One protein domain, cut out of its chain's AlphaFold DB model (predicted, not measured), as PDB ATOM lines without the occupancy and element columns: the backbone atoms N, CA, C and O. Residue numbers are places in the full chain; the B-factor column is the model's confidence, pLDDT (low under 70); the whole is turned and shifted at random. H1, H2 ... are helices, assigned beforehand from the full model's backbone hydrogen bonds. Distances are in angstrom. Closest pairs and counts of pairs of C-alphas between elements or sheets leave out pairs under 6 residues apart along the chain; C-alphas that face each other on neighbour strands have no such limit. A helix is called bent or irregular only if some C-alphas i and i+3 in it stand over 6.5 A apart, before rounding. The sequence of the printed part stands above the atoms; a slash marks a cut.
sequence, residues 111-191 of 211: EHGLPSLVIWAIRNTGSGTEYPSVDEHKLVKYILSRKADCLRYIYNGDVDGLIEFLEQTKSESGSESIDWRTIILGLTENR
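This is residues 111 to 191 of the 211 residues of an uncharacterized protein of Tetranychus urticae (UniProt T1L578). Two helical hairpins, H1 with H2 and H4 with H5, form two sides of a small all-helix body; H3 joins them at one end, folding into a hairpin with H4, and residues 172 to 173 of H4 reach H2 at the other. The printed part has 81 residues with five named helices, H1 to H5 in order, and no named strand. It is compact, with a radius of gyration of the C-alphas of 11.5 A, and rounded, spanning 33 by 25 by 18 A.

H1, residues 114 to 124, touches H2, residues 136 to 145, at a shallow tilt of 11 degrees, opposite ways; their closest C-alphas, of Val 118 and Val 140, are 5.9 A apart. H3, residues 147 to 156, touches H1 at a steep tilt of 65 degrees, closest at the C-alphas of Leu 114 and Leu 151, 6.6 A. H4, residues 159 to 173, is the hub, touching H2, H3 and H5, residues 180 to 189. With residues 159 to 162 alone it touches H3, at a shallow tilt of 15 degrees, opposite ways; the closest C-alphas, of Tyr 153 and Leu 162, are 5.5 A apart. With residues 172 to 173 alone it touches H2, closest at the C-alphas of Leu 139 and Ser 173, 5.0 A. H4 and H5 touch at a steep tilt of 42 degrees, closest at the C-alphas of Ile 163 and Arg 181, 5.6 A. H1 and H4 are apart. Every O i to N i+4 pair is within hydrogen-bond range in H1, H2, H3 and H5, and 8 of 11 in H4.

H1 starts at C-alpha 114 (36.324, 13.264, 33.559) and is 15.6 A long. H2 measures 14.0 A, H3 13.9 A and H5 14.0 A; H5 ends at C-alpha 189 (27.573, 17.968, 45.219). H4, 19.2 A, is irregular: C-alphas 168 and 171 are 7.8 A apart.

The C-alphas of Gly 128 and Asn 156 are the two farthest apart, 34.4 A. The printed part has no cut. The link H1 to H2 is long. Residues 111 to 112 and 190 to 191 have pLDDT under 70.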
ATOM      1  N   GLU A 111      38.435  22.230  37.999       55.81
ATOM      2  CA  GLU A 111      38.141  21.420  36.825       55.81
ATOM      3  C   GLU A 111      37.030  20.425  37.150       55.81
ATOM      4  O   GLU A 111      36.908  19.887  38.256       55.81
ATOM      5  N   HIS A 112      36.160  20.231  36.169       65.31
ATOM      6  CA  HIS A 112      34.920  19.509  36.346       65.31
ATOM      7  C   HIS A 112      34.757  18.458  35.239       65.31
ATOM      8  O   HIS A 112      35.096  18.706  34.081       65.31
ATOM      9  N   GLY A 113      34.274  17.262  35.588       72.50
ATOM     10  CA  GLY A 113      34.033  16.166  34.638       72.50
ATOM     11  C   GLY A 113      35.028  15.008  34.742       72.50
ATOM     12  O   GLY A 113      35.381  14.575  35.836       72.50
ATOM     13  N   LEU A 114      35.465  14.460  33.599       75.88
ATOM     14  CA  LEU A 114      36.324  13.264  33.559       75.88
ATOM     15  C   LEU A 114      37.642  13.404  34.355       75.88
ATOM     16  O   LEU A 114      37.995  12.435  35.032       75.88
ATOM     17  N   PRO A 115      38.358  14.552  34.332       74.75
ATOM     18  CA  PRO A 115      39.567  14.718  35.139       74.75
ATOM     19  C   PRO A 115      39.320  14.494  36.633       74.75
ATOM     20  O   PRO A 115      40.131  13.853  37.289       74.75
ATOM     21  N   SER A 116      38.179  14.935  37.162       76.62
ATOM     22  CA  SER A 116      37.845  14.796  38.583       76.62
ATOM     23  C   SER A 116      37.640  13.344  38.993       76.62
ATOM     24  O   SER A 116      38.063  12.943  40.074       76.62
ATOM     25  N   LEU A 117      37.059  12.529  38.109       82.38
ATOM     26  CA  LEU A 117      36.929  11.089  38.331       82.38
ATOM     27  C   LEU A 117      38.301  10.391  38.345       82.38
ATOM     28  O   LEU A 117      38.536   9.503  39.162       82.38
ATOM     29  N   VAL A 118      39.221  10.817  37.473       82.50
ATOM     30  CA  VAL A 118      40.599  10.296  37.432       82.50
ATOM     31  C   VAL A 118      41.396  10.734  38.662       82.50
ATOM     32  O   VAL A 118      42.040   9.903  39.293       82.50
ATOM     33  N   ILE A 119      41.319  12.010  39.046       78.38
ATOM     34  CA  ILE A 119      41.967  12.546  40.253       78.38
ATOM     35  C   ILE A 119      41.448  11.824  41.496       78.38
ATOM     36  O   ILE A 119      42.231  11.475  42.378       78.38
ATOM     37  N   TRP A 120      40.139  11.575  41.567       87.00
ATOM     38  CA  TRP A 120      39.563  10.796  42.653       87.00
ATOM     39  C   TRP A 120      40.169   9.389  42.712       87.00
ATOM     40  O   TRP A 120      40.566   8.964  43.796       87.00
ATOM     41  N   ALA A 121      40.306   8.700  41.573       89.12
ATOM     42  CA  ALA A 121      40.918   7.373  41.526       89.12
ATOM     43  C   ALA A 121      42.370   7.395  42.033       89.12
ATOM     44  O   ALA A 121      42.700   6.612  42.919       89.12
ATOM     45  N   ILE A 122      43.193   8.335  41.556       83.88
ATOM     46  CA  ILE A 122      44.595   8.494  41.990       83.88
ATOM     47  C   ILE A 122      44.682   8.728  43.506       83.88
ATOM     48  O   ILE A 122      45.472   8.105  44.201       83.88
ATOM     49  N   ARG A 123      43.838   9.609  44.059       84.06
ATOM     50  CA  ARG A 123      43.921   9.999  45.479       84.06
ATOM     51  C   ARG A 123      43.395   8.944  46.451       84.06
ATOM     52  O   ARG A 123      43.783   8.952  47.617       84.06
ATOM     53  N   ASN A 124      42.462   8.104  46.012       89.62
ATOM     54  CA  ASN A 124      41.683   7.261  46.920       89.62
ATOM     55  C   ASN A 124      41.918   5.766  46.725       89.62
ATOM     56  O   ASN A 124      41.325   4.986  47.463       89.62
ATOM     57  N   THR A 125      42.767   5.353  45.782       91.06
ATOM     58  CA  THR A 125      43.069   3.934  45.539       91.06
ATOM     59  C   THR A 125      44.565   3.649  45.637       91.06
ATOM     60  O   THR A 125      45.384   4.559  45.634       91.06
ATOM     61  N   GLY A 126      44.941   2.381  45.809       88.31
ATOM     62  CA  GLY A 126      46.333   1.997  46.043       88.31
ATOM     63  C   GLY A 126      46.792   2.124  47.503       88.31
ATOM     64  O   GLY A 126      46.054   2.508  48.411       88.31
ATOM     65  N   SER A 127      48.033   1.717  47.766       85.88
ATOM     66  CA  SER A 127      48.552   1.559  49.131       85.88
ATOM     67  C   SER A 127      48.511   2.865  49.935       85.88
ATOM     68  O   SER A 127      49.067   3.872  49.516       85.88
ATOM     69  N   GLY A 128      47.920   2.826  51.135       85.62
ATOM     70  CA  GLY A 128      47.862   3.981  52.043       85.62
ATOM     71  C   GLY A 128      46.683   4.937  51.819       85.62
ATOM     72  O   GLY A 128      46.633   5.971  52.480       85.62
ATOM     73  N   THR A 129      45.741   4.589  50.941       90.75
ATOM     74  CA  THR A 129      44.535   5.382  50.640       90.75
ATOM     75  C   THR A 129      43.262   4.786  51.262       90.75
ATOM     76  O   THR A 129      43.330   3.814  52.022       90.75
ATOM     77  N   GLU A 130      42.094   5.370  50.962       91.31
ATOM     78  CA  GLU A 130      40.780   4.883  51.411       91.31
ATOM     79  C   GLU A 130      40.441   3.487  50.854       91.31
ATOM     80  O   GLU A 130      39.895   2.653  51.581       91.31
ATOM     81  N   TYR A 131      40.825   3.191  49.606       92.00
ATOM     82  CA  TYR A 131      40.575   1.913  48.930       92.00
ATOM     83  C   TYR A 131      41.889   1.193  48.575       92.00
ATOM     84  O   TYR A 131      42.232   1.037  47.399       92.00
ATOM     85  N   PRO A 132      42.623   0.661  49.571       91.12
ATOM     86  CA  PRO A 132      43.959   0.105  49.359       91.12
ATOM     87  C   PRO A 132      43.986  -1.222  48.594       91.12
ATOM     88  O   PRO A 132      45.047  -1.649  48.144       91.12
ATOM     89  N   SER A 133      42.842  -1.898  48.465       92.69
ATOM     90  CA  SER A 133      42.706  -3.134  47.687       92.69
ATOM     91  C   SER A 133      42.454  -2.893  46.199       92.69
ATOM     92  O   SER A 133      42.485  -3.848  45.426       92.69
ATOM     93  N   VAL A 134      42.144  -1.654  45.810       95.62
ATOM     94  CA  VAL A 134      41.899  -1.281  44.418       95.62
ATOM     95  C   VAL A 134      43.228  -0.861  43.804       95.62
ATOM     96  O   VAL A 134      43.930  -0.015  44.353       95.62
ATOM     97  N   ASP A 135      43.578  -1.482  42.681       93.75
ATOM     98  CA  ASP A 135      44.757  -1.115  41.902       93.75
ATOM     99  C   ASP A 135      44.502   0.224  41.198       93.75
ATOM    100  O   ASP A 135      43.672   0.316  40.287       93.75
ATOM    101  N   GLU A 136      45.214   1.254  41.650       89.88
ATOM    102  CA  GLU A 136      45.125   2.617  41.128       89.88
ATOM    103  C   GLU A 136      45.370   2.673  39.621       89.88
ATOM    104  O   GLU A 136      44.547   3.201  38.868       89.88
ATOM    105  N   HIS A 137      46.454   2.050  39.160       87.38
ATOM    106  CA  HIS A 137      46.842   2.073  37.758       87.38
ATOM    107  C   HIS A 137      45.788   1.389  36.883       87.38
ATOM    108  O   HIS A 137      45.417   1.897  35.817       87.38
ATOM    109  N   LYS A 138      45.252   0.254  37.348       92.75
ATOM    110  CA  LYS A 138      44.167  -0.460  36.663       92.75
ATOM    111  C   LYS A 138      42.904   0.397  36.571       92.75
ATOM    112  O   LYS A 138      42.309   0.470  35.491       92.75
ATOM    113  N   LEU A 139      42.499   1.052  37.660       93.00
ATOM    114  CA  LEU A 139      41.294   1.877  37.690       93.00
ATOM    115  C   LEU A 139      41.435   3.130  36.813       93.00
ATOM    116  O   LEU A 139      40.541   3.421  36.014       93.00
ATOM    117  N   VAL A 140      42.557   3.844  36.900       88.31
ATOM    118  CA  VAL A 140      42.813   5.033  36.072       88.31
ATOM    119  C   VAL A 140      42.820   4.658  34.591       88.31
ATOM    120  O   VAL A 140      42.110   5.268  33.786       88.31
ATOM    121  N   LYS A 141      43.538   3.591  34.221       85.56
ATOM    122  CA  LYS A 141      43.558   3.082  32.845       85.56
ATOM    123  C   LYS A 141      42.165   2.692  32.357       85.56
ATOM    124  O   LYS A 141      41.814   3.008  31.217       85.56
ATOM    125  N   TYR A 142      41.366   2.050  33.207       92.06
ATOM    126  CA  TYR A 142      39.977   1.726  32.906       92.06
ATOM    127  C   TYR A 142      39.166   2.991  32.583       92.06
ATOM    128  O   TYR A 142      38.608   3.078  31.486       92.06
ATOM    129  N   ILE A 143      39.175   3.996  33.468       88.81
ATOM    130  CA  ILE A 143      38.434   5.258  33.288       88.81
ATOM    131  C   ILE A 143      38.833   5.941  31.971       88.81
ATOM    132  O   ILE A 143      37.970   6.358  31.196       88.81
ATOM    133  N   LEU A 144      40.135   6.004  31.672       84.44
ATOM    134  CA  LEU A 144      40.657   6.625  30.450       84.44
ATOM    135  C   LEU A 144      40.307   5.829  29.186       84.44
ATOM    136  O   LEU A 144      39.981   6.420  28.155       84.44
ATOM    137  N   SER A 145      40.316   4.496  29.256       82.62
ATOM    138  CA  SER A 145      39.912   3.635  28.135       82.62
ATOM    139  C   SER A 145      38.417   3.759  27.820       82.62
ATOM    140  O   SER A 145      38.013   3.676  26.659       82.62
ATOM    141  N   ARG A 146      37.602   4.043  28.843       86.06
ATOM    142  CA  ARG A 146      36.157   4.286  28.758       86.06
ATOM    143  C   ARG A 146      35.807   5.772  28.647       86.06
ATOM    144  O   ARG A 146      34.647   6.137  28.832       86.06
ATOM    145  N   LYS A 147      36.771   6.637  28.284       79.56
ATOM    146  CA  LYS A 147      36.579   8.100  28.246       79.56
ATOM    147  C   LYS A 147      35.316   8.525  27.503       79.56
ATOM    148  O   LYS A 147      34.607   9.399  27.976       79.56
ATOM    149  N   ALA A 148      35.018   7.905  26.361       77.38
ATOM    150  CA  ALA A 148      33.865   8.268  25.543       77.38
ATOM    151  C   ALA A 148      32.534   7.928  26.231       77.38
ATOM    152  O   ALA A 148      31.595   8.717  26.158       77.38
ATOM    153  N   ASP A 149      32.466   6.790  26.927       82.38
ATOM    154  CA  ASP A 149      31.284   6.379  27.685       82.38
ATOM    155  C   ASP A 149      31.072   7.307  28.888       82.38
ATOM    156  O   ASP A 149      29.986   7.865  29.045       82.38
ATOM    157  N   CYS A 150      32.122   7.558  29.680       82.69
ATOM    158  CA  CYS A 150      32.061   8.476  30.820       82.69
ATOM    159  C   CYS A 150      31.667   9.895  30.383       82.69
ATOM    160  O   CYS A 150      30.743  10.486  30.943       82.69
ATOM    161  N   LEU A 151      32.324  10.428  29.346       75.19
ATOM    162  CA  LEU A 151      32.035  11.760  28.813       75.19
ATOM    163  C   LEU A 151      30.621  11.862  28.254       75.19
ATOM    164  O   LEU A 151      30.027  12.925  28.368       75.19
ATOM    165  N   ARG A 152      30.047  10.794  27.687       79.88
ATOM    166  CA  ARG A 152      28.653  10.807  27.222       79.88
ATOM    167  C   ARG A 152      27.685  11.097  28.370       79.88
ATOM    168  O   ARG A 152      26.805  11.938  28.207       79.88
ATOM    169  N   TYR A 153      27.836  10.423  29.510       83.06
ATOM    170  CA  TYR A 153      26.964  10.639  30.671       83.06
ATOM    171  C   TYR A 153      27.222  11.989  31.341       83.06
ATOM    172  O   TYR A 153      26.274  12.726  31.609       83.06
ATOM    173  N   ILE A 154      28.501  12.346  31.522       78.31
ATOM    174  CA  ILE A 154      28.925  13.644  32.068       78.31
ATOM    175  C   ILE A 154      28.358  14.782  31.227       78.31
ATOM    176  O   ILE A 154      27.652  15.647  31.745       78.31
ATOM    177  N   TYR A 155      28.585  14.726  29.913       71.31
ATOM    178  CA  TYR A 155      28.034  15.688  28.976       71.31
ATOM    179  C   TYR A 155      26.525  15.713  29.089       71.31
ATOM    180  O   TYR A 155      25.991  16.793  29.109       71.31
ATOM    181  N   ASN A 156      25.815  14.593  29.216       74.75
ATOM    182  CA  ASN A 156      24.355  14.597  29.307       74.75
ATOM    183  C   ASN A 156      23.778  15.062  30.651       74.75
ATOM    184  O   ASN A 156      22.570  15.282  30.715       74.75
ATOM    185  N   GLY A 157      24.599  15.271  31.685       75.56
ATOM    186  CA  GLY A 157      24.102  15.478  33.050       75.56
ATOM    187  C   GLY A 157      23.398  14.236  33.610       75.56
ATOM    188  O   GLY A 157      22.576  14.346  34.516       75.56
ATOM    189  N   ASP A 158      23.682  13.061  33.045       85.12
ATOM    190  CA  ASP A 158      23.041  11.794  33.390       85.12
ATOM    191  C   ASP A 158      23.807  11.110  34.531       85.12
ATOM    192  O   ASP A 158      24.650  10.236  34.319       85.12
ATOM    193  N   VAL A 159      23.553  11.584  35.754       89.38
ATOM    194  CA  VAL A 159      24.223  11.114  36.976       89.38
ATOM    195  C   VAL A 159      23.939   9.634  37.229       89.38
ATOM    196  O   VAL A 159      24.868   8.859  37.456       89.38
ATOM    197  N   ASP A 160      22.669   9.230  37.166       92.44
ATOM    198  CA  ASP A 160      22.276   7.842  37.417       92.44
ATOM    199  C   ASP A 160      22.804   6.901  36.328       92.44
ATOM    200  O   ASP A 160      23.276   5.815  36.661       92.44
ATOM    201  N   GLY A 161      22.821   7.326  35.058       94.50
ATOM    202  CA  GLY A 161      23.421   6.555  33.970       94.50
ATOM    203  C   GLY A 161      24.933   6.368  34.127       94.50
ATOM    204  O   GLY A 161      25.445   5.278  33.864       94.50
ATOM    205  N   LEU A 162      25.656   7.384  34.620       93.12
ATOM    206  CA  LEU A 162      27.080   7.250  34.944       93.12
ATOM    207  C   LEU A 162      27.312   6.257  36.092       93.12
ATOM    208  O   LEU A 162      28.209   5.420  36.001       93.12
ATOM    209  N   ILE A 163      26.504   6.336  37.154       95.88
ATOM    210  CA  ILE A 163      26.574   5.411  38.295       95.88
ATOM    211  C   ILE A 163      26.301   3.983  37.833       95.88
ATOM    212  O   ILE A 163      27.081   3.083  38.133       95.88
ATOM    213  N   GLU A 164      25.214   3.767  37.091       97.25
ATOM    214  CA  GLU A 164      24.842   2.445  36.591       97.25
ATOM    215  C   GLU A 164      25.939   1.861  35.701       97.25
ATOM    216  O   GLU A 164      26.310   0.699  35.872       97.25
ATOM    217  N   PHE A 165      26.502   2.673  34.803       96.38
ATOM    218  CA  PHE A 165      27.621   2.263  33.967       96.38
ATOM    219  C   PHE A 165      28.801   1.770  34.808       96.38
ATOM    220  O   PHE A 165      29.238   0.640  34.606       96.38
ATOM    221  N   LEU A 166      29.279   2.574  35.764       95.75
ATOM    222  CA  LEU A 166      30.436   2.230  36.598       95.75
ATOM    223  C   LEU A 166      30.169   1.026  37.517       95.75
ATOM    224  O   LEU A 166      31.063   0.211  37.740       95.75
ATOM    225  N   GLU A 167      28.944   0.871  38.023       96.00
ATOM    226  CA  GLU A 167      28.548  -0.290  38.829       96.00
ATOM    227  C   GLU A 167      28.503  -1.586  38.011       96.00
ATOM    228  O   GLU A 167      28.946  -2.634  38.488       96.00
ATOM    229  N   GLN A 168      27.997  -1.539  36.777       95.88
ATOM    230  CA  GLN A 168      27.909  -2.715  35.903       95.88
ATOM    231  C   GLN A 168      29.282  -3.194  35.427       95.88
ATOM    232  O   GLN A 168      29.466  -4.385  35.167       95.88
ATOM    233  N   THR A 169      30.251  -2.288  35.328       95.69
ATOM    234  CA  THR A 169      31.580  -2.562  34.775       95.69
ATOM    235  C   THR A 169      32.685  -2.638  35.828       95.69
ATOM    236  O   THR A 169      33.847  -2.828  35.470       95.69
ATOM    237  N   LYS A 170      32.365  -2.544  37.125       94.31
ATOM    238  CA  LYS A 170      33.371  -2.499  38.204       94.31
ATOM    239  C   LYS A 170      34.306  -3.710  38.292       94.31
ATOM    240  O   LYS A 170      35.404  -3.606  38.833       94.31
ATOM    241  N   SER A 171      33.902  -4.856  37.745       93.44
ATOM    242  CA  SER A 171      34.770  -6.036  37.629       93.44
ATOM    243  C   SER A 171      35.895  -5.844  36.604       93.44
ATOM    244  O   SER A 171      36.997  -6.375  36.764       93.44
ATOM    245  N   GLU A 172      35.660  -5.038  35.564       93.06
ATOM    246  CA  GLU A 172      36.667  -4.696  34.557       93.06
ATOM    247  C   GLU A 172      37.756  -3.792  35.152       93.06
ATOM    248  O   GLU A 172      38.940  -3.976  34.863       93.06
ATOM    249  N   SER A 173      37.376  -2.862  36.031       90.69
ATOM    250  CA  SER A 173      38.279  -1.934  36.724       90.69
ATOM    251  C   SER A 173      38.922  -2.512  37.985       90.69
ATOM    252  O   SER A 173      39.944  -1.995  38.422       90.69
ATOM    253  N   GLY A 174      38.386  -3.596  38.563       92.50
ATOM    254  CA  GLY A 174      38.811  -4.073  39.888       92.50
ATOM    255  C   GLY A 174      38.355  -3.151  41.027       92.50
ATOM    256  O   GLY A 174      39.046  -3.029  42.036       92.50
ATOM    257  N   SER A 175      37.240  -2.442  40.827       95.06
ATOM    258  CA  SER A 175      36.660  -1.493  41.781       95.06
ATOM    259  C   SER A 175      35.425  -2.076  42.476       95.06
ATOM    260  O   SER A 175      34.467  -1.354  42.740       95.06
ATOM    261  N   GLU A 176      35.385  -3.385  42.730       95.31
ATOM    262  CA  GLU A 176      34.207  -4.066  43.283       95.31
ATOM    263  C   GLU A 176      33.837  -3.584  44.691       95.31
ATOM    264  O   GLU A 176      32.670  -3.665  45.076       95.31
ATOM    265  N   SER A 177      34.822  -3.091  45.445       93.50
ATOM    266  CA  SER A 177      34.649  -2.524  46.783       93.50
ATOM    267  C   SER A 177      34.244  -1.047  46.791       93.50
ATOM    268  O   SER A 177      33.935  -0.524  47.862       93.50
ATOM    269  N   ILE A 178      34.257  -0.371  45.639       95.50
ATOM    270  CA  ILE A 178      33.869   1.036  45.523       95.50
ATOM    271  C   ILE A 178      32.348   1.120  45.369       95.50
ATOM    272  O   ILE A 178      31.759   0.416  44.550       95.50
ATOM    273  N   ASP A 179      31.726   1.996  46.160       95.50
ATOM    274  CA  ASP A 179      30.333   2.412  45.986       95.50
ATOM    275  C   ASP A 179      30.296   3.633  45.065       95.50
ATOM    276  O   ASP A 179      30.422   4.779  45.512       95.50
ATOM    277  N   TRP A 180      30.139   3.392  43.763       95.44
ATOM    278  CA  TRP A 180      30.188   4.467  42.776       95.44
ATOM    279  C   TRP A 180      29.052   5.465  42.957       95.44
ATOM    280  O   TRP A 180      29.233   6.637  42.636       95.44
ATOM    281  N   ARG A 181      27.909   5.062  43.525       95.75
ATOM    282  CA  ARG A 181      26.824   6.006  43.816       95.75
ATOM    283  C   ARG A 181      27.286   7.070  44.800       95.75
ATOM    284  O   ARG A 181      27.126   8.255  44.515       95.75
ATOM    285  N   THR A 182      27.881   6.666  45.919       94.62
ATOM    286  CA  THR A 182      28.383   7.612  46.928       94.62
ATOM    287  C   THR A 182      29.458   8.527  46.345       94.62
ATOM    288  O   THR A 182      29.394   9.743  46.528       94.62
ATOM    289  N   ILE A 183      30.401   7.972  45.579       92.94
ATOM    290  CA  ILE A 183      31.493   8.752  44.981       92.94
ATOM    291  C   ILE A 183      30.972   9.771  43.965       92.94
ATOM    292  O   ILE A 183      31.295  10.956  44.052       92.94
ATOM    293  N   ILE A 184      30.140   9.341  43.016       91.38
ATOM    294  CA  ILE A 184      29.621  10.214  41.959       91.38
ATOM    295  C   ILE A 184      28.723  11.311  42.535       91.38
ATOM    296  O   ILE A 184      28.835  12.467  42.118       91.38
ATOM    297  N   LEU A 185      27.878  10.994  43.520       89.50
ATOM    298  CA  LEU A 185      27.068  12.004  44.202       89.50
ATOM    299  C   LEU A 185      27.948  13.006  44.954       89.50
ATOM    300  O   LEU A 185      27.762  14.207  44.781       89.50
ATOM    301  N   GLY A 186      28.969  12.543  45.681       85.88
ATOM    302  CA  GLY A 186      29.914  13.426  46.368       85.88
ATOM    303  C   GLY A 186      30.663  14.366  45.414       85.88
ATOM    304  O   GLY A 186      30.779  15.564  45.681       85.88
ATOM    305  N   LEU A 187      31.122  13.868  44.261       82.19
ATOM    306  CA  LEU A 187      31.754  14.704  43.232       82.19
ATOM    307  C   LEU A 187      30.752  15.677  42.583       82.19
ATOM    308  O   LEU A 187      31.120  16.789  42.211       82.19
ATOM    309  N   THR A 188      29.479  15.296  42.465       78.38
ATOM    310  CA  THR A 188      28.412  16.159  41.928       78.38
ATOM    311  C   THR A 188      28.057  17.293  42.883       78.38
ATOM    312  O   THR A 188      27.953  18.443  42.461       78.38
ATOM    313  N   GLU A 189      27.896  16.991  44.171       78.06
ATOM    314  CA  GLU A 189      27.573  17.968  45.219       78.06
ATOM    315  C   GLU A 189      28.690  19.002  45.386       78.06
ATOM    316  O   GLU A 189      28.422  20.199  45.512       78.06
ATOM    317  N   ASN A 190      29.943  18.555  45.275       69.31
ATOM    318  CA  ASN A 190      31.118  19.426  45.234       69.31
ATOM    319  C   ASN A 190      31.335  20.083  43.864       69.31
ATOM    320  O   ASN A 190      32.360  20.726  43.655       69.31
ATOM    321  N   ARG A 191      30.384  19.920  42.931       69.81
ATOM    322  CA  ARG A 191      30.378  20.470  41.564       69.81
ATOM    323  C   ARG A 191      31.518  19.992  40.665       69.81
ATOM    324  O   ARG A 191      31.544  20.319  39.487       69.81
TER     325      ARG A 191